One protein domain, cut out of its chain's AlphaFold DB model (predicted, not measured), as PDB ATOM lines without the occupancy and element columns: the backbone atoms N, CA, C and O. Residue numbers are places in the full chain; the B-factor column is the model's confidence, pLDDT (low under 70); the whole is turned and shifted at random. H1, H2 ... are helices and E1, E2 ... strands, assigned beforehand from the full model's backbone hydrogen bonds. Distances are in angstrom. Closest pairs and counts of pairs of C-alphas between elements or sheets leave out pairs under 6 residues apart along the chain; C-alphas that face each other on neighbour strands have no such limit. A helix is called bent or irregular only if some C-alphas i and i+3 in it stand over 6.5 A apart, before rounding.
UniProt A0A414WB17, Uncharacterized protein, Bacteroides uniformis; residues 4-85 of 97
ATOM      1  N   ARG A   4     -24.895   4.297 -10.236       85.25
ATOM      2  CA  ARG A   4     -24.873   5.520 -11.061       85.25
ATOM      3  C   ARG A   4     -23.629   5.677 -11.941       85.25
ATOM      4  O   ARG A   4     -23.649   6.458 -12.878       85.25
ATOM      5  N   TYR A   5     -22.545   4.993 -11.587       85.38
ATOM      6  CA  TYR A   5     -21.286   5.034 -12.321       85.38
ATOM      7  C   TYR A   5     -21.131   3.863 -13.293       85.38
ATOM      8  O   TYR A   5     -20.106   3.764 -13.956       85.38
ATOM      9  N   VAL A   6     -22.088   2.932 -13.353       91.50
ATOM     10  CA  VAL A   6     -22.037   1.804 -14.290       91.50
ATOM     11  C   VAL A   6     -21.952   2.328 -15.716       91.50
ATOM     12  O   VAL A   6     -22.680   3.235 -16.104       91.50
ATOM     13  N   GLY A   7     -21.033   1.757 -16.491       91.56
ATOM     14  CA  GLY A   7     -20.726   2.215 -17.840       91.56
ATOM     15  C   GLY A   7     -19.626   3.274 -17.909       91.56
ATOM     16  O   GLY A   7     -19.071   3.442 -18.990       91.56
ATOM     17  N   GLU A   8     -19.249   3.920 -16.796       93.06
ATOM     18  CA  GLU A   8     -18.107   4.839 -16.798       93.06
ATOM     19  C   GLU A   8     -16.820   4.112 -17.192       93.06
ATOM     20  O   GLU A   8     -16.532   3.007 -16.718       93.06
ATOM     21  N   ILE A   9     -16.039   4.781 -18.035       93.44
ATOM     22  CA  ILE A   9     -14.730   4.348 -18.503       93.44
ATOM     23  C   ILE A   9     -13.715   5.388 -18.043       93.44
ATOM     24  O   ILE A   9     -13.893   6.579 -18.296       93.44
ATOM     25  N   LYS A  10     -12.664   4.947 -17.349       90.31
ATOM     26  CA  LYS A  10     -11.598   5.825 -16.854       90.31
ATOM     27  C   LYS A  10     -10.239   5.188 -17.068       90.31
ATOM     28  O   LYS A  10     -10.079   3.989 -16.845       90.31
ATOM     29  N   SER A  11      -9.272   6.006 -17.461       88.88
ATOM     30  CA  SER A  11      -7.877   5.599 -17.599       88.88
ATOM     31  C   SER A  11      -7.084   6.027 -16.370       88.88
ATOM     32  O   SER A  11      -7.223   7.153 -15.894       88.88
ATOM     33  N   PHE A  12      -6.263   5.119 -15.855       85.19
ATOM     34  CA  PHE A  12      -5.453   5.313 -14.660       85.19
ATOM     35  C   PHE A  12      -3.996   5.036 -14.983       85.19
ATOM     36  O   PHE A  12      -3.660   3.962 -15.480       85.19
ATOM     37  N   ASN A  13      -3.132   5.989 -14.647       83.38
ATOM     38  CA  ASN A  13      -1.697   5.796 -14.736       83.38
ATOM     39  C   ASN A  13      -1.217   4.936 -13.562       83.38
ATOM     40  O   ASN A  13      -1.261   5.384 -12.414       83.38
ATOM     41  N   LEU A  14      -0.759   3.716 -13.835       85.38
ATOM     42  CA  LEU A  14      -0.330   2.781 -12.803       85.38
ATOM     43  C   LEU A  14       0.966   3.203 -12.113       85.38
ATOM     44  O   LEU A  14       1.133   2.859 -10.948       85.38
ATOM     45  N   LEU A  15       1.820   4.017 -12.740       79.38
ATOM     46  CA  LEU A  15       2.998   4.574 -12.065       79.38
ATOM     47  C   LEU A  15       2.598   5.431 -10.853       79.38
ATOM     48  O   LEU A  15       3.311   5.467  -9.857       79.38
ATOM     49  N   LEU A  16       1.438   6.092 -10.930       82.94
ATOM     50  CA  LEU A  16       0.920   6.962  -9.872       82.94
ATOM     51  C   LEU A  16      -0.102   6.271  -8.954       82.94
ATOM     52  O   LEU A  16      -0.300   6.724  -7.831       82.94
ATOM     53  N   HIS A  17      -0.768   5.208  -9.423       83.69
ATOM     54  CA  HIS A  17      -1.947   4.644  -8.747       83.69
ATOM     55  C   HIS A  17      -1.832   3.166  -8.334       83.69
ATOM     56  O   HIS A  17      -2.705   2.701  -7.606       83.69
ATOM     57  N   SER A  18      -0.810   2.413  -8.769       83.31
ATOM     58  CA  SER A  18      -0.689   0.976  -8.434       83.31
ATOM     59  C   SER A  18       0.115   0.687  -7.162       83.31
ATOM     60  O   SER A  18      -0.029  -0.381  -6.576       83.31
ATOM     61  N   GLY A  19       0.997   1.604  -6.747       82.56
ATOM     62  CA  GLY A  19       2.010   1.324  -5.722       82.56
ATOM     63  C   GLY A  19       3.132   0.379  -6.187       82.56
ATOM     64  O   GLY A  19       3.996   0.035  -5.386       82.56
ATOM     65  N   SER A  20       3.148  -0.017  -7.466       79.56
ATOM     66  CA  SER A  20       4.149  -0.885  -8.092       79.56
ATOM     67  C   SER A  20       4.844  -0.144  -9.235       79.56
ATOM     68  O   SER A  20       4.231   0.227 -10.238       79.56
ATOM     69  N   LEU A  21       6.161   0.051  -9.104       75.94
ATOM     70  CA  LEU A  21       6.975   0.623 -10.181       75.94
ATOM     71  C   LEU A  21       6.896  -0.253 -11.443       75.94
ATOM     72  O   LEU A  21       6.758   0.272 -12.545       75.94
ATOM     73  N   ASN A  22       6.910  -1.579 -11.275       77.94
ATOM     74  CA  ASN A  22       6.825  -2.530 -12.383       77.94
ATOM     75  C   ASN A  22       5.494  -2.415 -13.135       77.94
ATOM     76  O   ASN A  22       5.486  -2.461 -14.360       77.94
ATOM     77  N   ASP A  23       4.381  -2.197 -12.433       78.44
ATOM     78  CA  ASP A  23       3.068  -2.061 -13.070       78.44
ATOM     79  C   ASP A  23       3.005  -0.781 -13.909       78.44
ATOM     80  O   ASP A  23       2.465  -0.778 -15.016       78.44
ATOM     81  N   GLY A  24       3.606   0.303 -13.404       77.19
ATOM     82  CA  GLY A  24       3.756   1.553 -14.143       77.19
ATOM     83  C   GLY A  24       4.647   1.419 -15.379       77.19
ATOM     84  O   GLY A  24       4.335   1.997 -16.417       77.19
ATOM     85  N   LEU A  25       5.730   0.643 -15.296       75.44
ATOM     86  CA  LEU A  25       6.650   0.436 -16.416       75.44
ATOM     87  C   LEU A  25       6.097  -0.531 -17.469       75.44
ATOM     88  O   LEU A  25       6.315  -0.306 -18.656       75.44
ATOM     89  N   VAL A  26       5.358  -1.570 -17.075       74.94
ATOM     90  CA  VAL A  26       4.814  -2.568 -18.009       74.94
ATOM     91  C   VAL A  26       3.476  -2.114 -18.579       74.94
ATOM     92  O   VAL A  26       3.334  -2.007 -19.791       74.94
ATOM     93  N   TYR A  27       2.494  -1.798 -17.741       76.81
ATOM     94  CA  TYR A  27       1.145  -1.498 -18.225       76.81
ATOM     95  C   TYR A  27       0.913  -0.003 -18.455       76.81
ATOM     96  O   TYR A  27       0.005   0.369 -19.186       76.81
ATOM     97  N   GLY A  28       1.713   0.882 -17.850       80.00
ATOM     98  CA  GLY A  28       1.574   2.324 -18.054       80.00
ATOM     99  C   GLY A  28       0.200   2.837 -17.624       80.00
ATOM    100  O   GLY A  28      -0.056   3.013 -16.434       80.00
ATOM    101  N   ASN A  29      -0.679   3.110 -18.591       84.06
ATOM    102  CA  ASN A  29      -2.057   3.516 -18.327       84.06
ATOM    103  C   ASN A  29      -3.019   2.363 -18.611       84.06
ATOM    104  O   ASN A  29      -3.150   1.949 -19.754       84.06
ATOM    105  N   VAL A  30      -3.796   1.945 -17.613       87.56
ATOM    106  CA  VAL A  30      -4.883   0.980 -17.827       87.56
ATOM    107  C   VAL A  30      -6.220   1.689 -17.900       87.56
ATOM    108  O   VAL A  30      -6.492   2.621 -17.141       87.56
ATOM    109  N   THR A  31      -7.089   1.224 -18.789       90.31
ATOM    110  CA  THR A  31      -8.461   1.722 -18.876       90.31
ATOM    111  C   THR A  31      -9.401   0.730 -18.208       90.31
ATOM    112  O   THR A  31      -9.411  -0.453 -18.542       90.31
ATOM    113  N   LEU A  32     -10.194   1.204 -17.251       92.19
ATOM    114  CA  LEU A  32     -11.149   0.407 -16.489       92.19
ATOM    115  C   LEU A  32     -12.575   0.838 -16.823       92.19
ATOM    116  O   LEU A  32     -12.864   2.031 -16.915       92.19
ATOM    117  N   LYS A  33     -13.478  -0.138 -16.939       93.44
ATOM    118  CA  LYS A  33     -14.921   0.085 -17.037       93.44
ATOM    119  C   LYS A  33     -15.624  -0.347 -15.761       93.44
ATOM    120  O   LYS A  33     -15.315  -1.389 -15.176       93.44
ATOM    121  N   ARG A  34     -16.606   0.451 -15.355       92.19
ATOM    122  CA  ARG A  34     -17.491   0.171 -14.227       92.19
ATOM    123  C   ARG A  34     -18.668  -0.710 -14.645       92.19
ATOM    124  O   ARG A  34     -19.332  -0.438 -15.644       92.19
ATOM    125  N   TYR A  35     -18.952  -1.724 -13.836       91.19
ATOM    126  CA  TYR A  35     -20.022  -2.702 -14.028       91.19
ATOM    127  C   TYR A  35     -20.926  -2.785 -12.784       91.19
ATOM    128  O   TYR A  35     -20.535  -2.292 -11.715       91.19
ATOM    129  N   PRO A  36     -22.128  -3.386 -12.905       92.31
ATOM    130  CA  PRO A  36     -23.040  -3.562 -11.777       92.31
ATOM    131  C   PRO A  36     -22.414  -4.307 -10.592       92.31
ATOM    132  O   PRO A  36     -21.386  -4.981 -10.722       92.31
ATOM    133  N   ASN A  37     -23.043  -4.205  -9.421       88.38
ATOM    134  CA  ASN A  37     -22.583  -4.821  -8.170       88.38
ATOM    135  C   ASN A  37     -21.168  -4.366  -7.775       88.38
ATOM    136  O   ASN A  37     -20.322  -5.147  -7.329       88.38
ATOM    137  N   HIS A  38     -20.896  -3.083  -8.014       87.31
ATOM    138  CA  HIS A  38     -19.619  -2.431  -7.731       87.31
ATOM    139  C   HIS A  38     -18.388  -3.097  -8.357       87.31
ATOM    140  O   HIS A  38     -17.271  -2.894  -7.871       87.31
ATOM    141  N   SER A  39     -18.567  -3.844  -9.442       90.88
ATOM    142  CA  SER A  39     -17.463  -4.496 -10.135       90.88
ATOM    143  C   SER A  39     -16.763  -3.545 -11.111       90.88
ATOM    144  O   SER A  39     -17.348  -2.592 -11.632       90.88
ATOM    145  N   VAL A  40     -15.470  -3.759 -11.322       91.81
ATOM    146  CA  VAL A  40     -14.658  -3.094 -12.343       91.81
ATOM    147  C   VAL A  40     -13.875  -4.139 -13.112       91.81
ATOM    148  O   VAL A  40     -13.451  -5.152 -12.550       91.81
ATOM    149  N   ARG A  41     -13.679  -3.887 -14.401       93.12
ATOM    150  CA  ARG A  41     -12.849  -4.721 -15.264       93.12
ATOM    151  C   ARG A  41     -12.027  -3.836 -16.185       93.12
ATOM    152  O   ARG A  41     -12.527  -2.822 -16.676       93.12
ATOM    153  N   ALA A  42     -10.776  -4.223 -16.390       90.44
ATOM    154  CA  ALA A  42      -9.890  -3.570 -17.335       90.44
ATOM    155  C   ALA A  42     -10.235  -3.965 -18.775       90.44
ATOM    156  O   ALA A  42     -10.686  -5.083 -19.034       90.44
ATOM    157  N   PHE A  43     -10.033  -3.037 -19.704       87.56
ATOM    158  CA  PHE A  43      -9.955  -3.377 -21.119       87.56
ATOM    159  C   PHE A  43      -8.638  -4.103 -21.407       87.56
ATOM    160  O   PHE A  43      -7.681  -3.989 -20.639       87.56
ATOM    161  N   SER A  44      -8.601  -4.848 -22.512       82.31
ATOM    162  CA  SER A  44      -7.331  -5.260 -23.101       82.31
ATOM    163  C   SER A  44      -6.535  -4.012 -23.462       82.31
ATOM    164  O   SER A  44      -7.103  -3.031 -23.953       82.31
ATOM    165  N   ASP A  45      -5.237  -4.056 -23.212       76.75
ATOM    166  CA  ASP A  45      -4.324  -2.988 -23.587       76.75
ATOM    167  C   ASP A  45      -3.385  -3.472 -24.689       76.75
ATOM    168  O   ASP A  45      -3.137  -4.670 -24.828       76.75
ATOM    169  N   LYS A  46      -2.869  -2.548 -25.493       78.44
ATOM    170  CA  LYS A  46      -1.857  -2.862 -26.498       78.44
ATOM    171  C   LYS A  46      -0.524  -2.343 -25.995       78.44
ATOM    172  O   LYS A  46      -0.298  -1.136 -25.959       78.44
ATOM    173  N   TYR A  47       0.380  -3.260 -25.672       71.94
ATOM    174  CA  TYR A  47       1.750  -2.879 -25.393       71.94
ATOM    175  C   TYR A  47       2.486  -2.659 -26.708       71.94
ATOM    176  O   TYR A  47       2.609  -3.573 -27.528       71.94
ATOM    177  N   ASP A  48       2.984  -1.442 -26.893       72.81
ATOM    178  CA  ASP A  48       3.862  -1.090 -27.997       72.81
ATOM    179  C   ASP A  48       5.269  -0.775 -27.477       72.81
ATOM    180  O   ASP A  48       5.447  -0.133 -26.437       72.81
ATOM    181  N   PHE A  49       6.270  -1.251 -28.214       67.75
ATOM    182  CA  PHE A  49       7.684  -0.976 -27.972       67.75
ATOM    183  C   PHE A  49       8.146   0.302 -28.684       67.75
ATOM    184  O   PHE A  49       9.343   0.567 -28.747       67.75
ATOM    185  N   GLU A  50       7.239   1.095 -29.250       69.38
ATOM    186  CA  GLU A  50       7.580   2.376 -29.861       69.38
ATOM    187  C   GLU A  50       8.142   3.392 -28.849       69.38
ATOM    188  O   GLU A  50       7.723   3.487 -27.694       69.38
ATOM    189  N   MET A  51       9.123   4.183 -29.298       63.03
ATOM    190  CA  MET A  51       9.651   5.301 -28.517       63.03
ATOM    191  C   MET A  51       8.602   6.413 -28.431       63.03
ATOM    192  O   MET A  51       8.135   6.927 -29.448       63.03
ATOM    193  N   HIS A  52       8.282   6.846 -27.215       68.50
ATOM    194  CA  HIS A  52       7.357   7.950 -26.984       68.50
ATOM    195  C   HIS A  52       8.055   9.310 -27.124       68.50
ATOM    196  O   HIS A  52       9.283   9.410 -27.132       68.50
ATOM    197  N   ASN A  53       7.279  10.395 -27.214       69.75
ATOM    198  CA  ASN A  53       7.811  11.745 -27.414       69.75
ATOM    199  C   ASN A  53       8.895  12.102 -26.376       69.75
ATOM    200  O   ASN A  53       8.613  12.209 -25.178       69.75
ATOM    201  N   GLY A  54      10.117  12.339 -26.863       58.09
ATOM    202  CA  GLY A  54      11.291  12.688 -26.061       58.09
ATOM    203  C   GLY A  54      11.269  14.096 -25.463       58.09
ATOM    204  O   GLY A  54      12.186  14.450 -24.733       58.09
ATOM    205  N   ARG A  55      10.242  14.914 -25.726       70.19
ATOM    206  CA  ARG A  55      10.060  16.212 -25.049       70.19
ATOM    207  C   ARG A  55       9.485  16.086 -23.637       70.19
ATOM    208  O   ARG A  55       9.552  17.051 -22.884       70.19
ATOM    209  N   ASN A  56       8.925  14.929 -23.276       69.44
ATOM    210  CA  ASN A  56       8.471  14.660 -21.914       69.44
ATOM    211  C   ASN A  56       9.567  13.893 -21.146       69.44
ATOM    212  O   ASN A  56       9.850  12.749 -21.512       69.44
ATOM    213  N   PRO A  57      10.157  14.471 -20.083       70.44
ATOM    214  CA  PRO A  57      11.232  13.830 -19.326       70.44
ATOM    215  C   PRO A  57      10.815  12.517 -18.649       70.44
ATOM    216  O   PRO A  57      11.654  11.644 -18.448       70.44
ATOM    217  N   LEU A  58       9.520  12.312 -18.378       70.69
ATOM    218  CA  LEU A  58       9.008  11.047 -17.833       70.69
ATOM    219  C   LEU A  58       9.139   9.872 -18.819       70.69
ATOM    220  O   LEU A  58       9.151   8.719 -18.400       70.69
ATOM    221  N   ASN A  59       9.275  10.150 -20.120       67.38
ATOM    222  CA  ASN A  59       9.428   9.123 -21.152       67.38
ATOM    223  C   ASN A  59      10.894   8.730 -21.393       67.38
ATOM    224  O   ASN A  59      11.153   7.776 -22.125       67.38
ATOM    225  N   TRP A  60      11.866   9.457 -20.827       70.62
ATOM    226  CA  TRP A  60      13.282   9.274 -21.160       70.62
ATOM    227  C   TRP A  60      13.813   7.901 -20.753       70.62
ATOM    228  O   TRP A  60      14.457   7.253 -21.573       70.62
ATOM    229  N   GLY A  61      13.500   7.431 -19.542       71.31
ATOM    230  CA  GLY A  61      13.923   6.105 -19.072       71.31
ATOM    231  C   GLY A  61      13.422   4.986 -19.987       71.31
ATOM    232  O   GLY A  61      14.221   4.246 -20.554       71.31
ATOM    233  N   ARG A  62      12.107   4.957 -20.240       69.50
ATOM    234  CA  ARG A  62      11.470   3.969 -21.126       69.50
ATOM    235  C   ARG A  62      12.017   4.028 -22.555       69.50
ATOM    236  O   ARG A  62      12.259   2.994 -23.162       69.50
ATOM    237  N   ASN A  63      12.275   5.221 -23.093       73.62
ATOM    238  CA  ASN A  63      12.872   5.362 -24.423       73.62
ATOM    239  C   ASN A  63      14.301   4.802 -24.489       73.62
ATOM    240  O   ASN A  63      14.663   4.185 -25.488       73.62
ATOM    241  N   ILE A  64      15.111   5.011 -23.444       75.38
ATOM    242  CA  ILE A  64      16.466   4.449 -23.357       75.38
ATOM    243  C   ILE A  64      16.397   2.918 -23.307       75.38
ATOM    244  O   ILE A  64      17.121   2.253 -24.046       75.38
ATOM    245  N   GLU A  65      15.491   2.361 -22.503       73.94
ATOM    246  CA  GLU A  65      15.249   0.916 -22.427       73.94
ATOM    247  C   GLU A  65      14.823   0.339 -23.783       73.94
ATOM    248  O   GLU A  65      15.384  -0.663 -24.227       73.94
ATOM    249  N   THR A  66      13.914   1.011 -24.496       74.06
ATOM    250  CA  THR A  66      13.506   0.636 -25.857       74.06
ATOM    251  C   THR A  66      14.684   0.628 -26.836       74.06
ATOM    252  O   THR A  66      14.816  -0.301 -27.635       74.06
ATOM    253  N   ILE A  67      15.566   1.634 -26.784       77.12
ATOM    254  CA  ILE A  67      16.753   1.708 -27.652       77.12
ATOM    255  C   ILE A  67      17.713   0.546 -27.366       77.12
ATOM    256  O   ILE A  67      18.195  -0.099 -28.300       77.12
ATOM    257  N   ILE A  68      17.988   0.263 -26.089       76.69
ATOM    258  CA  ILE A  68      18.866  -0.843 -25.681       76.69
ATOM    259  C   ILE A  68      18.251  -2.184 -26.091       76.69
ATOM    260  O   ILE A  68      18.939  -3.008 -26.694       76.69
ATOM    261  N   GLY A  69      16.956  -2.380 -25.831       72.44
ATOM    262  CA  GLY A  69      16.220  -3.580 -26.219       72.44
ATOM    263  C   GLY A  69      16.282  -3.827 -27.723       72.44
ATOM    264  O   GLY A  69      16.629  -4.927 -28.145       72.44
ATOM    265  N   ASN A  70      16.080  -2.783 -28.533       78.75
ATOM    266  CA  ASN A  70      16.208  -2.879 -29.986       78.75
ATOM    267  C   ASN A  70      17.628  -3.277 -30.423       78.75
ATOM    268  O   ASN A  70      17.808  -4.088 -31.327       78.75
ATOM    269  N   ARG A  71      18.657  -2.751 -29.750       79.88
ATOM    270  CA  ARG A  71      20.053  -3.071 -30.069       79.88
ATOM    271  C   ARG A  71      20.449  -4.506 -29.702       79.88
ATOM    272  O   ARG A  71      21.283  -5.079 -30.395       79.88
ATOM    273  N   VAL A  72      19.902  -5.061 -28.619       81.00
ATOM    274  CA  VAL A  72      20.272  -6.392 -28.100       81.00
ATOM    275  C   VAL A  72      19.399  -7.507 -28.679       81.00
ATOM    276  O   VAL A  72      19.920  -8.559 -29.036       81.00
ATOM    277  N   ALA A  73      18.087  -7.285 -28.772       79.00
ATOM    278  CA  ALA A  73      17.096  -8.298 -29.137       79.00
ATOM    279  C   ALA A  73      16.394  -8.023 -30.480       79.00
ATOM    280  O   ALA A  73      15.599  -8.842 -30.936       79.00
ATOM    281  N   GLY A  74      16.694  -6.894 -31.132       77.00
ATOM    282  CA  GLY A  74      16.019  -6.462 -32.352       77.00
ATOM    283  C   GLY A  74      14.703  -5.729 -32.083       77.00
ATOM    284  O   GLY A  74      14.313  -5.478 -30.942       77.00
ATOM    285  N   LYS A  75      14.012  -5.348 -33.161       76.31
ATOM    286  CA  LYS A  75      12.799  -4.528 -33.085       76.31
ATOM    287  C   LYS A  75      11.714  -5.241 -32.270       76.31
ATOM    288  O   LYS A  75      11.296  -6.338 -32.628       76.31
ATOM    289  N   GLY A  76      11.231  -4.589 -31.210       72.00
ATOM    290  CA  GLY A  76      10.118  -5.096 -30.410       72.00
ATOM    291  C   GLY A  76       8.844  -5.249 -31.244       72.00
ATOM    292  O   GLY A  76       8.561  -4.435 -32.126       72.00
ATOM    293  N   GLN A  77       8.076  -6.299 -30.964       78.19
ATOM    294  CA  GLN A  77       6.787  -6.550 -31.600       78.19
ATOM    295  C   GLN A  77       5.672  -6.188 -30.627       78.19
ATOM    296  O   GLN A  77       5.625  -6.718 -29.520       78.19
ATOM    297  N   ALA A  78       4.774  -5.293 -31.041       80.50
ATOM    298  CA  ALA A  78       3.611  -4.960 -30.234       80.50
ATOM    299  C   ALA A  78       2.751  -6.208 -29.977       80.50
ATOM    300  O   ALA A  78       2.562  -7.034 -30.875       80.50
ATOM    301  N   TYR A  79       2.216  -6.325 -28.767       76.94
ATOM    302  CA  TYR A  79       1.361  -7.438 -28.364       76.94
ATOM    303  C   TYR A  79       0.193  -6.947 -27.513       76.94
ATOM    304  O   TYR A  79       0.254  -5.895 -26.872       76.94
ATOM    305  N   GLU A  80      -0.898  -7.710 -27.526       83.06
ATOM    306  CA  GLU A  80      -2.051  -7.432 -26.680       83.06
ATOM    307  C   GLU A  80      -1.832  -7.996 -25.279       83.06
ATOM    308  O   GLU A  80      -1.531  -9.177 -25.088       83.06
ATOM    309  N   ILE A  81      -2.033  -7.141 -24.287       84.06
ATOM    310  CA  ILE A  81      -2.133  -7.513 -22.887       84.06
ATOM    311  C   ILE A  81      -3.613  -7.674 -22.568       84.06
ATOM    312  O   ILE A  81      -4.355  -6.709 -22.372       84.06
ATOM    313  N   ASN A  82      -4.049  -8.925 -22.475       86.12
ATOM    314  CA  ASN A  82      -5.395  -9.241 -22.030       86.12
ATOM    315  C   ASN A  82      -5.448  -9.272 -20.500       86.12
ATOM    316  O   ASN A  82      -4.961 -10.207 -19.866       86.12
ATOM    317  N   ILE A  83      -6.063  -8.252 -19.902       86.44
ATOM    318  CA  ILE A  83      -6.272  -8.191 -18.454       86.44
ATOM    319  C   ILE A  83      -7.596  -8.891 -18.123       86.44
ATOM    320  O   ILE A  83      -8.690  -8.399 -18.416       86.44
ATOM    321  N   TYR A  84      -7.491 -10.078 -17.529       87.12
ATOM    322  CA  TYR A  84      -8.640 -10.909 -17.180       87.12
ATOM    323  C   TYR A  84      -9.145 -10.654 -15.758       87.12
ATOM    324  O   TYR A  84      -8.447 -10.126 -14.896       87.12
ATOM    325  N   GLY A  85     -10.380 -11.091 -15.512       90.62
ATOM    326  CA  GLY A  85     -11.027 -10.996 -14.208       90.62
ATOM    327  C   GLY A  85     -11.769  -9.682 -13.975       90.62
ATOM    328  O   GLY A  85     -11.906  -8.827 -14.852       90.62
TER     329      GLY A  85
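Overview. This is residues 4 to 85 of the 97 residues of an uncharacterized protein of Bacteroides uniformis (UniProt A0A414WB17). A three-stranded sheet, E1, E2 and E3, makes one end of a long, loose shape, and its strand E3 runs on into a thin two-stranded ribbon, E4 and E5. Beyond the ribbon, the chain between E4 and E5 makes a wide loop that holds the long helix H3, set across the far end, while the short helices H1 and H2 form the turn that joins E1 to E2. The printed part has 82 residues, with three named helices and five named strands in the order E1 H1 H2 E2 E3 E4 H3 E5; both sheets, E1 - E2 - E3 and E4 - E5, are antiparallel and the class is mixed. The whole is loose, with a radius of gyration of the C-alphas of 15.1 A, and spans 48 by 24 by 20 A.

Arrangement. E1, residues 9 to 13, is an edge strand and the antiparallel neighbour of E2, residues 29 to 35, at 148 degrees; N 12 and O 30 are 2.8 A apart, within hydrogen-bond range. Between them come H1, residues 14 to 17, and H2, residues 21 to 26, which touch only at the corner, with C-alphas 15 and 24 closest at 3.7 A. H1 is only just on the sheet, with 5 pairs of C-alphas within 10 A, and only grazes it; H2 only grazes it with residues 23 to 24. E2 and E3, residues 39 to 42, form a hairpin, with N 33 and O 41 at 2.9 A. E3 runs on into E4, residues 45 to 47, at 28 degrees. E4 is antiparallel to E5, residues 79 to 81, with N 81 and O 45 at 2.8 A. H3, residues 57 to 73, is not on the three-stranded sheet. H2 and H3 are close but not clearly touching, the C-alphas of Leu 25 and Arg 62 being closest at 7.6 A, with a steep tilt of 57 degrees, the same way. In H2 every O i to N i+4 pair is within hydrogen-bond range, in H3 11 of 13, and H1 is too short for such a pair.

Along the chain. E1 begins at C-alpha 9, (-14.730, 4.348, -18.503), and is 13.6 A long. H1 measures 4.7 A, H2 8.7 A, E2 19.5 A, E3 10.5 A and E4 6.3 A. H3 is 24.9 A long, from C-alpha 57 at (11.232, 13.830, -19.326), and irregular: C-alphas 58 and 61 are 7.1 A apart. E5, 6.5 A, ends at C-alpha 81, (-2.133, -7.513, -22.887).

Size, cuts and confidence. The C-alphas of Arg 4 and Val 72 are the two farthest apart, at 49.7 A. The printed part has no cut and no long link. Mean pLDDT of the printed part is 80.4; residues 49 to 54, 56, 59 and 62 are under 70.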